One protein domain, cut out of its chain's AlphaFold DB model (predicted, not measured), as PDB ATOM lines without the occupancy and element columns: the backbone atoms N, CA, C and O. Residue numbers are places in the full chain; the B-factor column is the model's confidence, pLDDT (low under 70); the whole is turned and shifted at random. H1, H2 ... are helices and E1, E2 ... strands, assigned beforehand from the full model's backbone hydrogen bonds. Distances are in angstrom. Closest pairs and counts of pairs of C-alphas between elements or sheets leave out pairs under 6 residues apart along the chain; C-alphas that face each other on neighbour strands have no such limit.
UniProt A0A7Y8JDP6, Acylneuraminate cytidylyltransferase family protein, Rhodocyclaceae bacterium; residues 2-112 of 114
ATOM      1  N   ILE A   2     -21.189  24.013  28.250       98.38
ATOM      2  CA  ILE A   2     -22.270  24.992  28.005       98.38
ATOM      3  C   ILE A   2     -21.720  26.401  27.732       98.38
ATOM      4  O   ILE A   2     -21.976  26.948  26.661       98.38
ATOM      5  N   ASP A   3     -20.919  26.952  28.650       98.62
ATOM      6  CA  ASP A   3     -20.358  28.303  28.497       98.62
ATOM      7  C   ASP A   3     -19.524  28.433  27.218       98.62
ATOM      8  O   ASP A   3     -19.719  29.361  26.441       98.62
ATOM      9  N   ALA A   4     -18.677  27.441  26.926       98.38
ATOM     10  CA  ALA A   4     -17.851  27.427  25.720       98.38
ATOM     11  C   ALA A   4     -18.685  27.403  24.423       98.38
ATOM     12  O   ALA A   4     -18.340  28.077  23.451       98.38
ATOM     13  N   ALA A   5     -19.799  26.664  24.390       98.50
ATOM     14  CA  ALA A   5     -20.708  26.664  23.243       98.50
ATOM     15  C   ALA A   5     -21.405  28.027  23.065       98.50
ATOM     16  O   ALA A   5     -21.530  28.520  21.940       98.50
ATOM     17  N   ILE A   6     -21.812  28.669  24.168       98.62
ATOM     18  CA  ILE A   6     -22.384  30.023  24.154       98.62
ATOM     19  C   ILE A   6     -21.345  31.032  23.650       98.62
ATOM     20  O   ILE A   6     -21.638  31.816  22.746       98.62
ATOM     21  N   GLU A   7     -20.123  30.985  24.178       98.56
ATOM     22  CA  GLU A   7     -19.013  31.850  23.778       98.56
ATOM     23  C   GLU A   7     -18.693  31.715  22.287       98.56
ATOM     24  O   GLU A   7     -18.554  32.728  21.604       98.56
ATOM     25  N   ILE A   8     -18.646  30.491  21.745       98.25
ATOM     26  CA  ILE A   8     -18.447  30.262  20.306       98.25
ATOM     27  C   ILE A   8     -19.582  30.879  19.489       98.25
ATOM     28  O   ILE A   8     -19.315  31.548  18.487       98.25
ATOM     29  N   CYS A   9     -20.834  30.681  19.910       97.75
ATOM     30  CA  CYS A   9     -21.998  31.242  19.226       97.75
ATOM     31  C   CYS A   9     -21.926  32.777  19.169       97.75
ATOM     32  O   CYS A   9     -22.171  33.375  18.120       97.75
ATOM     33  N   LEU A  10     -21.545  33.415  20.282       98.25
ATOM     34  CA  LEU A  10     -21.392  34.866  20.382       98.25
ATOM     35  C   LEU A  10     -20.194  35.375  19.571       98.25
ATOM     36  O   LEU A  10     -20.360  36.264  18.739       98.25
ATOM     37  N   ALA A  11     -19.007  34.792  19.761       98.38
ATOM     38  CA  ALA A  11     -17.770  35.233  19.119       98.38
ATOM     39  C   ALA A  11     -17.836  35.120  17.590       98.38
ATOM     40  O   ALA A  11     -17.378  36.008  16.869       98.38
ATOM     41  N   ARG A  12     -18.453  34.049  17.075       97.62
ATOM     42  CA  ARG A  12     -18.626  33.838  15.630       97.62
ATOM     43  C   ARG A  12     -19.832  34.566  15.047       97.62
ATOM     44  O   ARG A  12     -20.055  34.461  13.848       97.62
ATOM     45  N   HIS A  13     -20.597  35.286  15.869       97.50
ATOM     46  CA  HIS A  13     -21.855  35.919  15.469       97.50
ATOM     47  C   HIS A  13     -22.826  34.925  14.805       97.50
ATOM     48  O   HIS A  13     -23.658  35.309  13.987       97.50
ATOM     49  N   ALA A  14     -22.729  33.645  15.171       98.12
ATOM     50  CA  ALA A  14     -23.549  32.591  14.603       98.12
ATOM     51  C   ALA A  14     -24.962  32.632  15.211       98.12
ATOM     52  O   ALA A  14     -25.140  33.050  16.367       98.12
ATOM     53  N   PRO A  15     -25.989  32.207  14.461       98.25
ATOM     54  CA  PRO A  15     -27.334  32.093  14.998       98.25
ATOM     55  C   PRO A  15     -27.514  30.865  15.896       98.25
ATOM     56  O   PRO A  15     -28.381  30.892  16.769       98.25
ATOM     57  N   ALA A  16     -26.700  29.821  15.714       98.62
ATOM     58  CA  ALA A  16     -26.734  28.606  16.514       98.62
ATOM     59  C   ALA A  16     -25.346  27.974  16.675       98.62
ATOM     60  O   ALA A  16     -24.502  28.062  15.781       98.62
ATOM     61  N   CYS A  17     -25.137  27.303  17.807       98.69
ATOM     62  CA  CYS A  17     -23.992  26.447  18.074       98.69
ATOM     63  C   CYS A  17     -24.446  25.108  18.661       98.69
ATOM     64  O   CYS A  17     -25.264  25.081  19.578       98.69
ATOM     65  N   VAL A  18     -23.905  24.002  18.153       98.69
ATOM     66  CA  VAL A  18     -24.213  22.649  18.641       98.69
ATOM     67  C   VAL A  18     -22.941  21.914  19.030       98.69
ATOM     68  O   VAL A  18     -21.888  22.109  18.417       98.69
ATOM     69  N   SER A  19     -23.018  21.066  20.050       98.69
ATOM     70  CA  SER A  19     -21.885  20.246  20.449       98.69
ATOM     71  C   SER A  19     -21.720  19.022  19.552       98.69
ATOM     72  O   SER A  19     -22.674  18.330  19.186       98.69
ATOM     73  N   VAL A  20     -20.468  18.749  19.207       98.50
ATOM     74  CA  VAL A  20     -20.062  17.603  18.397       98.50
ATOM     75  C   VAL A  20     -18.873  16.905  19.036       98.50
ATOM     76  O   VAL A  20     -18.123  17.509  19.796       98.50
ATOM     77  N   SER A  21     -18.652  15.644  18.690       97.75
ATOM     78  CA  SER A  21     -17.439  14.915  19.064       97.75
ATOM     79  C   SER A  21     -16.940  14.070  17.897       97.75
ATOM     80  O   SER A  21     -17.668  13.826  16.930       97.75
ATOM     81  N   GLU A  22     -15.673  13.657  17.945       95.38
ATOM     82  CA  GLU A  22     -15.168  12.682  16.980       95.38
ATOM     83  C   GLU A  22     -15.893  11.345  17.181       95.38
ATOM     84  O   GLU A  22     -15.898  10.816  18.297       95.38
ATOM     85  N   PRO A  23     -16.480  10.754  16.126       94.06
ATOM     86  CA  PRO A  23     -17.197   9.504  16.284       94.06
ATOM     87  C   PRO A  23     -16.222   8.344  16.567       94.06
ATOM     88  O   PRO A  23     -15.107   8.299  16.019       94.06
ATOM     89  N   PRO A  24     -16.634   7.319  17.341       90.44
ATOM     90  CA  PRO A  24     -15.803   6.143  17.611       90.44
ATOM     91  C   PRO A  24     -15.345   5.422  16.338       90.44
ATOM     92  O   PRO A  24     -14.242   4.867  16.293       90.44
ATOM     93  N   LYS A  25     -16.164   5.462  15.281       90.56
ATOM     94  CA  LYS A  25     -15.871   4.942  13.941       90.56
ATOM     95  C   LYS A  25     -16.139   6.029  12.904       90.56
ATOM     96  O   LYS A  25     -17.144   6.723  12.986       90.56
ATOM     97  N   SER A  26     -15.244   6.166  11.929       91.94
ATOM     98  CA  SER A  26     -15.424   7.126  10.838       91.94
ATOM     99  C   SER A  26     -16.515   6.645   9.868       91.94
ATOM    100  O   SER A  26     -16.513   5.457   9.533       91.94
ATOM    101  N   PRO A  27     -17.403   7.528   9.368       92.75
ATOM    102  CA  PRO A  27     -18.406   7.185   8.357       92.75
ATOM    103  C   PRO A  27     -17.795   6.704   7.035       92.75
ATOM    104  O   PRO A  27     -18.426   5.944   6.310       92.75
ATOM    105  N   TYR A  28     -16.535   7.046   6.757       91.25
ATOM    106  CA  TYR A  28     -15.779   6.508   5.621       91.25
ATOM    107  C   TYR A  28     -15.479   5.000   5.726       91.25
ATOM    108  O   TYR A  28     -15.097   4.373   4.742       91.25
ATOM    109  N   TRP A  29     -15.660   4.406   6.910       89.56
ATOM    110  CA  TRP A  29     -15.585   2.961   7.159       89.56
ATOM    111  C   TRP A  29     -16.939   2.359   7.553       89.56
ATOM    112  O   TRP A  29     -16.995   1.270   8.124       89.56
ATOM    113  N   MET A  30     -18.034   3.067   7.277       92.75
ATOM    114  CA  MET A  30     -19.386   2.547   7.454       92.75
ATOM    115  C   MET A  30     -19.918   2.027   6.121       92.75
ATOM    116  O   MET A  30     -19.611   2.567   5.057       92.75
ATOM    117  N   TYR A  31     -20.717   0.965   6.186       94.12
ATOM    118  CA  TYR A  31     -21.273   0.290   5.021       94.12
ATOM    119  C   TYR A  31     -22.763   0.038   5.237       94.12
ATOM    120  O   TYR A  31     -23.184  -0.296   6.344       94.12
ATOM    121  N   THR A  32     -23.549   0.156   4.174       96.31
ATOM    122  CA  THR A  32     -24.904  -0.392   4.117       96.31
ATOM    123  C   THR A  32     -24.848  -1.842   3.642       96.31
ATOM    124  O   THR A  32     -23.884  -2.267   2.997       96.31
ATOM    125  N   LEU A  33     -25.875  -2.620   3.979       97.38
ATOM    126  CA  LEU A  33     -26.003  -4.013   3.562       97.38
ATOM    127  C   LEU A  33     -27.183  -4.154   2.604       97.38
ATOM    128  O   LEU A  33     -28.272  -3.649   2.873       97.38
ATOM    129  N   THR A  34     -26.984  -4.870   1.499       96.25
ATOM    130  CA  THR A  34     -28.116  -5.335   0.685       96.25
ATOM    131  C   THR A  34     -28.881  -6.438   1.426       96.25
ATOM    132  O   THR A  34     -28.329  -7.047   2.346       96.25
ATOM    133  N   PRO A  35     -30.109  -6.794   1.001       97.44
ATOM    134  CA  PRO A  35     -30.826  -7.942   1.566       97.44
ATOM    135  C   PRO A  35     -30.057  -9.274   1.488       97.44
ATOM    136  O   PRO A  35     -30.301 -10.169   2.287       97.44
ATOM    137  N   ALA A  36     -29.113  -9.400   0.548       97.25
ATOM    138  CA  ALA A  36     -28.237 -10.565   0.406       97.25
ATOM    139  C   ALA A  36     -26.943 -10.473   1.248       97.25
ATOM    140  O   ALA A  36     -26.106 -11.367   1.181       97.25
ATOM    141  N   GLY A  37     -26.753  -9.399   2.022       96.56
ATOM    142  CA  GLY A  37     -25.595  -9.200   2.899       96.56
ATOM    143  C   GLY A  37     -24.364  -8.587   2.227       96.56
ATOM    144  O   GLY A  37     -23.303  -8.524   2.844       96.56
ATOM    145  N   HIS A  38     -24.469  -8.110   0.983       96.56
ATOM    146  CA  HIS A  38     -23.345  -7.443   0.321       96.56
ATOM    147  C   HIS A  38     -23.143  -6.027   0.867       96.56
ATOM    148  O   HIS A  38     -24.091  -5.244   0.954       96.56
ATOM    149  N   MET A  39     -21.892  -5.696   1.183       95.19
ATOM    150  CA  MET A  39     -21.503  -4.399   1.730       95.19
ATOM    151  C   MET A  39     -21.352  -3.348   0.630       95.19
ATOM    152  O   MET A  39     -20.650  -3.577  -0.352       95.19
ATOM    153  N   HIS A  40     -21.951  -2.177   0.837       92.69
ATOM    154  CA  HIS A  40     -21.756  -0.990   0.007       92.69
ATOM    155  C   HIS A  40     -21.272   0.163   0.885       92.69
ATOM    156  O   HIS A  40     -21.865   0.392   1.939       92.69
ATOM    157  N   PRO A  41     -20.189   0.867   0.521       92.19
ATOM    158  CA  PRO A  41     -19.671   1.954   1.344       92.19
ATOM    159  C   PRO A  41     -20.715   3.065   1.489       92.19
ATOM    160  O   PRO A  41     -21.382   3.423   0.519       92.19
ATOM    161  N   LEU A  42     -20.850   3.606   2.702       93.31
ATOM    162  CA  LEU A  42     -21.768   4.708   2.992       93.31
ATOM    163  C   LEU A  42     -21.335   5.996   2.276       93.31
ATOM    164  O   LEU A  42     -22.173   6.721   1.749       93.31
ATOM    165  N   LEU A  43     -20.027   6.265   2.255       91.06
ATOM    166  CA  LEU A  43     -19.419   7.405   1.574       91.06
ATOM    167  C   LEU A  43     -18.478   6.915   0.473       91.06
ATOM    168  O   LEU A  43     -17.670   6.011   0.695       91.06
ATOM    169  N   ALA A  44     -18.557   7.532  -0.705       83.00
ATOM    170  CA  ALA A  44     -17.621   7.257  -1.788       83.00
ATOM    171  C   ALA A  44     -16.219   7.780  -1.438       83.00
ATOM    172  O   ALA A  44     -16.069   8.878  -0.898       83.00
ATOM    173  N   MET A  45     -15.190   7.003  -1.777       77.50
ATOM    174  CA  MET A  45     -13.790   7.397  -1.647       77.50
ATOM    175  C   MET A  45     -12.990   6.940  -2.859       77.50
ATOM    176  O   MET A  45     -13.207   5.845  -3.383       77.50
ATOM    177  N   GLU A  46     -12.030   7.763  -3.271       73.19
ATOM    178  CA  GLU A  46     -11.018   7.354  -4.237       73.19
ATOM    179  C   GLU A  46     -10.015   6.420  -3.545       73.19
ATOM    180  O   GLU A  46      -9.117   6.846  -2.819       73.19
ATOM    181  N   GLY A  47     -10.208   5.116  -3.742       70.50
ATOM    182  CA  GLY A  47      -9.391   4.068  -3.130       70.50
ATOM    183  C   GLY A  47      -9.844   3.663  -1.724       70.50
ATOM    184  O   GLY A  47     -10.683   4.302  -1.094       70.50
ATOM    185  N   VAL A  48      -9.289   2.550  -1.230       63.03
ATOM    186  CA  VAL A  48      -9.549   2.081   0.138       63.03
ATOM    187  C   VAL A  48      -8.549   2.764   1.074       63.03
ATOM    188  O   VAL A  48      -7.351   2.480   0.984       63.03
ATOM    189  N   PRO A  49      -8.990   3.658   1.971       63.97
ATOM    190  CA  PRO A  49      -8.099   4.296   2.933       63.97
ATOM    191  C   PRO A  49      -7.444   3.236   3.822       63.97
ATOM    192  O   PRO A  49      -8.108   2.517   4.566       63.97
ATOM    193  N   THR A  50      -6.118   3.151   3.756       68.88
ATOM    194  CA  THR A  50      -5.339   2.141   4.487       68.88
ATOM    195  C   THR A  50      -5.179   2.467   5.971       68.88
ATOM    196  O   THR A  50      -4.796   1.595   6.750       68.88
ATOM    197  N   ARG A  51      -5.440   3.716   6.388       79.25
ATOM    198  CA  ARG A  51      -5.205   4.196   7.757       79.25
ATOM    199  C   ARG A  51      -6.262   5.201   8.196       79.25
ATOM    200  O   ARG A  51      -6.567   6.134   7.460       79.25
ATOM    201  N   ARG A  52      -6.739   5.066   9.440       79.12
ATOM    202  CA  ARG A  52      -7.728   5.980  10.042       79.12
ATOM    203  C   ARG A  52      -7.235   7.424  10.063       79.12
ATOM    204  O   ARG A  52      -8.017   8.326   9.813       79.12
ATOM    205  N   GLN A  53      -5.951   7.635  10.357       82.38
ATOM    206  CA  GLN A  53      -5.374   8.976  10.508       82.38
ATOM    207  C   GLN A  53      -5.259   9.733   9.175       82.38
ATOM    208  O   GLN A  53      -5.022  10.933   9.184       82.38
ATOM    209  N   ALA A  54      -5.398   9.035   8.041       83.56
ATOM    210  CA  ALA A  54      -5.393   9.638   6.710       83.56
ATOM    211  C   ALA A  54      -6.807   9.986   6.208       83.56
ATOM    212  O   ALA A  54      -6.948  10.537   5.120       83.56
ATOM    213  N   LEU A  55      -7.850   9.638   6.969       85.75
ATOM    214  CA  LEU A  55      -9.226   9.978   6.628       85.75
ATOM    215  C   LEU A  55      -9.503  11.460   6.902       85.75
ATOM    216  O   LEU A  55      -8.933  12.017   7.843       85.75
ATOM    217  N   PRO A  56     -10.431  12.079   6.153       89.50
ATOM    218  CA  PRO A  56     -10.942  13.392   6.509       89.50
ATOM    219  C   PRO A  56     -11.493  13.391   7.939       89.50
ATOM    220  O   PRO A  56     -12.167  12.443   8.361       89.50
ATOM    221  N   ALA A  57     -11.203  14.463   8.677       91.31
ATOM    222  CA  ALA A  57     -11.777  14.675   9.996       91.31
ATOM    223  C   ALA A  57     -13.296  14.834   9.872       91.31
ATOM    224  O   ALA A  57     -13.797  15.551   9.006       91.31
ATOM    225  N   VAL A  58     -14.019  14.149  10.747       94.56
ATOM    226  CA  VAL A  58     -15.480  14.110  10.772       94.56
ATOM    227  C   VAL A  58     -15.954  14.183  12.209       94.56
ATOM    228  O   VAL A  58     -15.272  13.717  13.122       94.56
ATOM    229  N   TYR A  59     -17.142  14.738  12.389       96.88
ATOM    230  CA  TYR A  59     -17.738  14.949  13.695       96.88
ATOM    231  C   TYR A  59     -19.192  14.501  13.674       96.88
ATOM    232  O   TYR A  59     -19.883  14.665  12.668       96.88
ATOM    233  N   ALA A  60     -19.641  13.930  14.784       97.25
ATOM    234  CA  ALA A  60     -21.032  13.583  15.014       97.25
ATOM    235  C   ALA A  60     -21.605  14.497  16.098       97.25
ATOM    236  O   ALA A  60     -20.905  14.848  17.051       97.25
ATOM    237  N   LEU A  61     -22.880  14.864  15.959       97.81
ATOM    238  CA  LEU A  61     -23.634  15.479  17.050       97.81
ATOM    239  C   LEU A  61     -23.597  14.537  18.250       97.81
ATOM    240  O   LEU A  61     -23.791  13.335  18.088       97.81
ATOM    241  N   ASN A  62     -23.344  15.081  19.434       96.62
ATOM    242  CA  ASN A  62     -23.261  14.285  20.660       96.62
ATOM    243  C   ASN A  62     -24.438  14.520  21.617       96.62
ATOM    244  O   ASN A  62     -24.388  14.079  22.755       96.62
ATOM    245  N   GLY A  63     -25.452  15.284  21.201       95.75
ATOM    246  CA  GLY A  63     -26.670  15.487  21.990       95.75
ATOM    247  C   GLY A  63     -26.549  16.451  23.179       95.75
ATOM    248  O   GLY A  63     -27.572  16.917  23.668       95.75
ATOM    249  N   ALA A  64     -25.338  16.800  23.623       97.50
ATOM    250  CA  ALA A  64     -25.133  17.428  24.929       97.50
ATOM    251  C   ALA A  64     -25.590  18.896  25.025       97.50
ATOM    252  O   ALA A  64     -26.185  19.294  26.025       97.50
ATOM    253  N   VAL A  65     -25.283  19.729  24.025       98.38
ATOM    254  CA  VAL A  65     -25.517  21.180  24.067       98.38
ATOM    255  C   VAL A  65     -25.998  21.694  22.711       98.38
ATOM    256  O   VAL A  65     -25.346  21.505  21.686       98.38
ATOM    257  N   TYR A  66     -27.112  22.423  22.734       98.56
ATOM    258  CA  TYR A  66     -27.665  23.154  21.598       98.56
ATOM    259  C   TYR A  66     -27.975  24.586  22.042       98.56
ATOM    260  O   TYR A  66     -28.816  24.815  22.908       98.56
ATOM    261  N   VAL A  67     -27.285  25.557  21.449       98.56
ATOM    262  CA  VAL A  67     -27.473  26.994  21.668       98.56
ATOM    263  C   VAL A  67     -28.043  27.586  20.388       98.56
ATOM    264  O   VAL A  67     -27.504  27.347  19.311       98.56
ATOM    265  N   ALA A  68     -29.109  28.377  20.475       98.50
ATOM    266  CA  ALA A  68     -29.639  29.099  19.323       98.50
ATOM    267  C   ALA A  68     -30.274  30.428  19.728       98.50
ATOM    268  O   ALA A  68     -30.817  30.580  20.825       98.50
ATOM    269  N   ARG A  69     -30.255  31.393  18.808       98.19
ATOM    270  CA  ARG A  69     -31.073  32.603  18.905       98.19
ATOM    271  C   ARG A  69     -32.532  32.221  18.680       98.19
ATOM    272  O   ARG A  69     -32.866  31.676  17.632       98.19
ATOM    273  N   VAL A  70     -33.396  32.572  19.632       98.38
ATOM    274  CA  VAL A  70     -34.824  32.203  19.620       98.38
ATOM    275  C   VAL A  70     -35.503  32.568  18.297       98.38
ATOM    276  O   VAL A  70     -36.046  31.691  17.636       98.38
ATOM    277  N   ALA A  71     -35.389  33.825  17.858       98.19
ATOM    278  CA  ALA A  71     -36.041  34.288  16.630       98.19
ATOM    279  C   ALA A  71     -35.557  33.548  15.370       98.19
ATOM    280  O   ALA A  71     -36.344  33.287  14.466       98.19
ATOM    281  N   TRP A  72     -34.270  33.194  15.314       98.25
ATOM    282  CA  TRP A  72     -33.736  32.404  14.207       98.25
ATOM    283  C   TRP A  72     -34.276  30.972  14.252       98.25
ATOM    284  O   TRP A  72     -34.730  30.472  13.231       98.25
ATOM    285  N   PHE A  73     -34.316  30.342  15.430       98.50
ATOM    286  CA  PHE A  73     -34.830  28.979  15.593       98.50
ATOM    287  C   PHE A  73     -36.321  28.864  15.240       98.50
ATOM    288  O   PHE A  73     -36.742  27.904  14.599       98.50
ATOM    289  N   GLU A  74     -37.132  29.859  15.608       98.38
ATOM    290  CA  GLU A  74     -38.553  29.905  15.243       98.38
ATOM    291  C   GLU A  74     -38.774  29.962  13.723       98.38
ATOM    292  O   GLU A  74     -39.755  29.403  13.220       98.38
ATOM    293  N   GLN A  75     -37.860  30.613  12.997       97.94
ATOM    294  CA  GLN A  75     -37.894  30.737  11.538       97.94
ATOM    295  C   GLN A  75     -37.325  29.499  10.841       97.94
ATOM    296  O   GLN A  75     -37.965  28.955   9.944       97.94
ATOM    297  N   SER A  76     -36.144  29.036  11.259       97.25
ATOM    298  CA  SER A  76     -35.443  27.903  10.647       97.25
ATOM    299  C   SER A  76     -36.081  26.556  10.989       97.25
ATOM    300  O   SER A  76     -35.926  25.598  10.233       97.25
ATOM    301  N   ARG A  77     -36.777  26.466  12.134       97.94
ATOM    302  CA  ARG A  77     -37.339  25.228  12.706       97.94
ATOM    303  C   ARG A  77     -36.306  24.104  12.855       97.94
ATOM    304  O   ARG A  77     -36.667  22.931  12.898       97.94
ATOM    305  N   SER A  78     -35.024  24.458  12.940       97.50
ATOM    306  CA  SER A  78     -33.903  23.523  12.995       97.50
ATOM    307  C   SER A  78     -32.746  24.132  13.778       97.50
ATOM    308  O   SER A  78     -32.506  25.333  13.714       97.50
ATOM    309  N   PHE A  79     -31.983  23.297  14.481       97.94
ATOM    310  CA  PHE A  79     -30.673  23.684  15.017       97.94
ATOM    311  C   PHE A  79     -29.538  23.480  14.013       97.94
ATOM    312  O   PHE A  79     -28.423  23.931  14.255       97.94
ATOM    313  N   LEU A  80     -29.803  22.775  12.913       97.88
ATOM    314  CA  LEU A  80     -28.817  22.336  11.936       97.88
ATOM    315  C   LEU A  80     -29.131  22.991  10.595       97.88
ATOM    316  O   LEU A  80     -30.044  22.568   9.882       97.88
ATOM    317  N   THR A  81     -28.380  24.037  10.278       97.38
ATOM    318  CA  THR A  81     -28.330  24.656   8.951       97.38
ATOM    319  C   THR A  81     -26.869  24.907   8.580       97.38
ATOM    320  O   THR A  81     -25.961  24.637   9.368       97.38
ATOM    321  N   GLU A  82     -26.627  25.460   7.394       97.12
ATOM    322  CA  GLU A  82     -25.291  25.898   6.972       97.12
ATOM    323  C   GLU A  82     -24.718  27.035   7.845       97.12
ATOM    324  O   GLU A  82     -23.511  27.264   7.843       97.12
ATOM    325  N   GLU A  83     -25.559  27.729   8.620       97.62
ATOM    326  CA  GLU A  83     -25.147  28.807   9.530       97.62
ATOM    327  C   GLU A  83     -24.746  28.295  10.927       97.62
ATOM    328  O   GLU A  83     -24.200  29.049  11.739       97.62
ATOM    329  N   THR A  84     -25.032  27.028  11.238       98.44
ATOM    330  CA  THR A  84     -24.754  26.435  12.550       98.44
ATOM    331  C   THR A  84     -23.262  26.170  12.717       98.44
ATOM    332  O   THR A  84     -22.641  25.470  11.918       98.44
ATOM    333  N   VAL A  85     -22.680  26.665  13.812       98.62
ATOM    334  CA  VAL A  85     -21.281  26.383  14.167       98.62
ATOM    335  C   VAL A  85     -21.173  25.250  15.188       98.62
ATOM    336  O   VAL A  85     -22.091  24.993  15.963       98.62
ATOM    337  N   ALA A  86     -20.032  24.567  15.222       98.38
ATOM    338  CA  ALA A  86     -19.820  23.430  16.113       98.38
ATOM    339  C   ALA A  86     -18.922  23.781  17.309       98.38
ATOM    340  O   ALA A  86     -17.894  24.445  17.148       98.38
ATOM    341  N   TYR A  87     -19.277  23.274  18.490       98.50
ATOM    342  CA  TYR A  87     -18.390  23.177  19.646       98.50
ATOM    343  C   TYR A  87     -17.885  21.738  19.779       98.50
ATOM    344  O   TYR A  87     -18.661  20.819  20.031       98.50
ATOM    345  N   GLN A  88     -16.581  21.530  19.598       98.06
ATOM    346  CA  GLN A  88     -15.984  20.204  19.718       98.06
ATOM    347  C   GLN A  88     -15.778  19.839  21.192       98.06
ATOM    348  O   GLN A  88     -14.951  20.430  21.887       98.06
ATOM    349  N   MET A  89     -16.500  18.822  21.646       97.38
ATOM    350  CA  MET A  89     -16.319  18.191  22.944       97.38
ATOM    351  C   MET A  89     -15.401  16.967  22.819       97.38
ATOM    352  O   MET A  89     -15.487  16.221  21.836       97.38
ATOM    353  N   PRO A  90     -14.546  16.696  23.822       94.94
ATOM    354  CA  PRO A  90     -13.830  15.431  23.901       94.94
ATOM    355  C   PRO A  90     -14.804  14.244  23.937       94.94
ATOM    356  O   PRO A  90     -15.819  14.286  24.639       94.94
ATOM    357  N   ALA A  91     -14.465  13.156  23.240       92.25
ATOM    358  CA  ALA A  91     -15.284  11.940  23.213       92.25
ATOM    359  C   ALA A  91     -15.503  11.345  24.619       92.25
ATOM    360  O   ALA A  91     -16.597  10.890  24.931       92.25
ATOM    361  N   ALA A  92     -14.504  11.442  25.504       91.00
ATOM    362  CA  ALA A  92     -14.605  10.984  26.894       91.00
ATOM    363  C   ALA A  92     -15.679  11.722  27.721       91.00
ATOM    364  O   ALA A  92     -16.143  11.193  28.724       91.00
ATOM    365  N   ARG A  93     -16.085  12.929  27.299       92.38
ATOM    366  CA  ARG A  93     -17.164  13.719  27.922       92.38
ATOM    367  C   ARG A  93     -18.454  13.720  27.094       92.38
ATOM    368  O   ARG A  93     -19.317  14.559  27.320       92.38
ATOM    369  N   SER A  94     -18.552  12.835  26.104       95.31
ATOM    370  CA  SER A  94     -19.655  12.764  25.138       95.31
ATOM    371  C   SER A  94     -20.363  11.405  25.192       95.31
ATOM    372  O   SER A  94     -20.733  10.863  24.155       95.31
ATOM    373  N   VAL A  95     -20.486  10.823  26.390       94.19
ATOM    374  CA  VAL A  95     -21.215   9.564  26.606       94.19
ATOM    375  C   VAL A  95     -22.715   9.854  26.549       94.19
ATOM    376  O   VAL A  95     -23.201  10.665  27.335       94.19
ATOM    377  N   ASP A  96     -23.419   9.192  25.633       94.19
ATOM    378  CA  ASP A  96     -24.881   9.199  25.547       94.19
ATOM    379  C   ASP A  96     -25.416   7.932  26.222       94.19
ATOM    380  O   ASP A  96     -24.885   6.843  25.994       94.19
ATOM    381  N   ILE A  97     -26.387   8.074  27.124       95.94
ATOM    382  CA  ILE A  97     -26.839   6.972  27.983       95.94
ATOM    383  C   ILE A  97     -28.146   6.402  27.433       95.94
ATOM    384  O   ILE A  97     -29.230   6.842  27.815       95.94
ATOM    385  N   ASP A  98     -28.027   5.384  26.583       95.94
ATOM    386  CA  ASP A  98     -29.162   4.619  26.049       95.94
ATOM    387  C   ASP A  98     -29.328   3.259  26.744       95.94
ATOM    388  O   ASP A  98     -30.416   2.675  26.767       95.94
ATOM    389  N   THR A  99     -28.241   2.726  27.306       97.81
ATOM    390  CA  THR A  99     -28.187   1.395  27.914       97.81
ATOM    391  C   THR A  99     -27.574   1.420  29.314       97.81
ATOM    392  O   THR A  99     -26.850   2.339  29.699       97.81
ATOM    393  N   GLU A 100     -27.809   0.354  30.087       97.94
ATOM    394  CA  GLU A 100     -27.161   0.161  31.395       97.94
ATOM    395  C   GLU A 100     -25.627   0.174  31.277       97.94
ATOM    396  O   GLU A 100     -24.944   0.674  32.168       97.94
ATOM    397  N   LEU A 101     -25.064  -0.343  30.177       97.44
ATOM    398  CA  LEU A 101     -23.617  -0.317  29.966       97.44
ATOM    399  C   LEU A 101     -23.102   1.120  29.820       97.44
ATOM    400  O   LEU A 101     -22.076   1.449  30.416       97.44
ATOM    401  N   ASP A 102     -23.820   1.974  29.090       95.81
ATOM    402  CA  ASP A 102     -23.448   3.384  28.913       95.81
ATOM    403  C   ASP A 102     -23.453   4.123  30.253       95.81
ATOM    404  O   ASP A 102     -22.521   4.869  30.556       95.81
ATOM    405  N   PHE A 103     -24.446   3.839  31.105       97.19
ATOM    406  CA  PHE A 103     -24.508   4.385  32.461       97.19
ATOM    407  C   PHE A 103     -23.276   3.993  33.290       97.19
ATOM    408  O   PHE A 103     -22.633   4.853  33.891       97.19
ATOM    409  N   ARG A 104     -22.869   2.715  33.264       97.31
ATOM    410  CA  ARG A 104     -21.653   2.248  33.962       97.31
ATOM    411  C   ARG A 104     -20.380   2.890  33.429       97.31
ATOM    412  O   ARG A 104     -19.476   3.206  34.204       97.31
ATOM    413  N   VAL A 105     -20.293   3.085  32.115       94.62
ATOM    414  CA  VAL A 105     -19.166   3.784  31.486       94.62
ATOM    415  C   VAL A 105     -19.122   5.246  31.935       94.62
ATOM    416  O   VAL A 105     -18.042   5.737  32.259       94.62
ATOM    417  N   ALA A 106     -20.269   5.924  32.019       94.88
ATOM    418  CA  ALA A 106     -20.354   7.288  32.531       94.88
ATOM    419  C   ALA A 106     -19.925   7.383  34.008       94.88
ATOM    420  O   ALA A 106     -19.144   8.269  34.356       94.88
ATOM    421  N   GLU A 107     -20.355   6.445  34.864       95.69
ATOM    422  CA  GLU A 107     -19.901   6.371  36.263       95.69
ATOM    423  C   GLU A 107     -18.376   6.238  36.360       95.69
ATOM    424  O   GLU A 107     -17.738   6.941  37.147       95.69
ATOM    425  N   LEU A 108     -17.776   5.364  35.545       94.25
ATOM    426  CA  LEU A 108     -16.325   5.196  35.502       94.25
ATOM    427  C   LEU A 108     -15.623   6.468  35.013       94.25
ATOM    428  O   LEU A 108     -14.612   6.865  35.588       94.25
ATOM    429  N   ALA A 109     -16.156   7.122  33.977       92.00
ATOM    430  CA  ALA A 109     -15.581   8.344  33.424       92.00
ATOM    431  C   ALA A 109     -15.496   9.472  34.467       92.00
ATOM    432  O   ALA A 109     -14.508  10.200  34.489       92.00
ATOM    433  N   LEU A 110     -16.474   9.573  35.375       92.44
ATOM    434  CA  LEU A 110     -16.471  10.552  36.473       92.44
ATOM    435  C   LEU A 110     -15.411  10.277  37.552       92.44
ATOM    436  O   LEU A 110     -15.086  11.174  38.327       92.44
ATOM    437  N   GLN A 111     -14.884   9.053  37.626       92.44
ATOM    438  CA  GLN A 111     -13.837   8.671  38.579       92.44
ATOM    439  C   GLN A 111     -12.425   8.851  38.011       92.44
ATOM    440  O   GLN A 111     -11.451   8.813  38.765       92.44
ATOM    441  N   LEU A 112     -12.295   9.028  36.691       85.56
ATOM    442  CA  LEU A 112     -11.011   9.305  36.060       85.56
ATOM    443  C   LEU A 112     -10.573  10.749  36.370       85.56
ATOM    444  O   LEU A 112     -11.407  11.655  36.388       85.56
TER     445      LEU A 112
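This is residues 2 to 112 of the 114 residues of the protein "Acylneuraminate cytidylyltransferase family protein" of Rhodocyclaceae bacterium (UniProt A0A7Y8JDP6). A small three-stranded sheet, E4 E1 E5, with helix H1 packed on one face makes the core, and two parts reach away from it: the hairpin E2 and E3 with the loop of residues 42 to 59, and helix H3, set off from sheet and hairpin. The printed part has 111 residues, under half in named elements, in the order H1 E1 E2 E3 E4 H2 E5 H3. The larger sheet is mixed; the class is mixed, helices and strands, with two layers, H1 on one face of that sheet. The whole is loose, with a radius of gyration of the C-alphas of 17.4 A and spans of 48 by 37 by 29 A.

H1, residues 2 to 11, is on the sheet of E4, residues 60 to 68, E1, residues 16 to 21, and E5, residues 85 to 88, at a height over the sheet of 7.7 A. Its closest C-alphas to E1 are those of Cys 9 and Cys 17, 5.3 A. It runs slantwise to the strands, at 51 degrees to E1 on the local plane. The sheet is only just strongly twisted, its C-alphas up to 4.4 A off the best plane. The inner strand E1 is antiparallel to E4, with N 19 and O 65 at 2.9 A, and parallel to E5, with N 20 and O 87 at 2.9 A. E4 bends by 89 degrees at residue 64. E2, residues 31 to 33, and E3, residues 39 to 41, form an antiparallel hairpin, with N 32 and O 40 at 2.8 A. H2, residues 70 to 76, only grazes the larger sheet. H3, residues 100 to 111, is not on it. Every O i to N i+4 pair is within hydrogen-bond range in H1 and H2, and 7 of 8 in H3.

H1 begins at C-alpha 2, (-22.270, 24.992, 28.005), and is 14.3 A long; E1 is 16.7 A, E4 18.3 A and H3 17.4 A, ending at C-alpha 111, (-13.837, 8.671, 38.579).

The C-alphas of Ala 11 and Ala 36 are the two farthest apart, 50.6 A. The printed part has no cut. The links E3 to E4 and E5 to H3 are long. Residues 48 to 50 are under 70 in pLDDT; the mean of the printed part is 93.9.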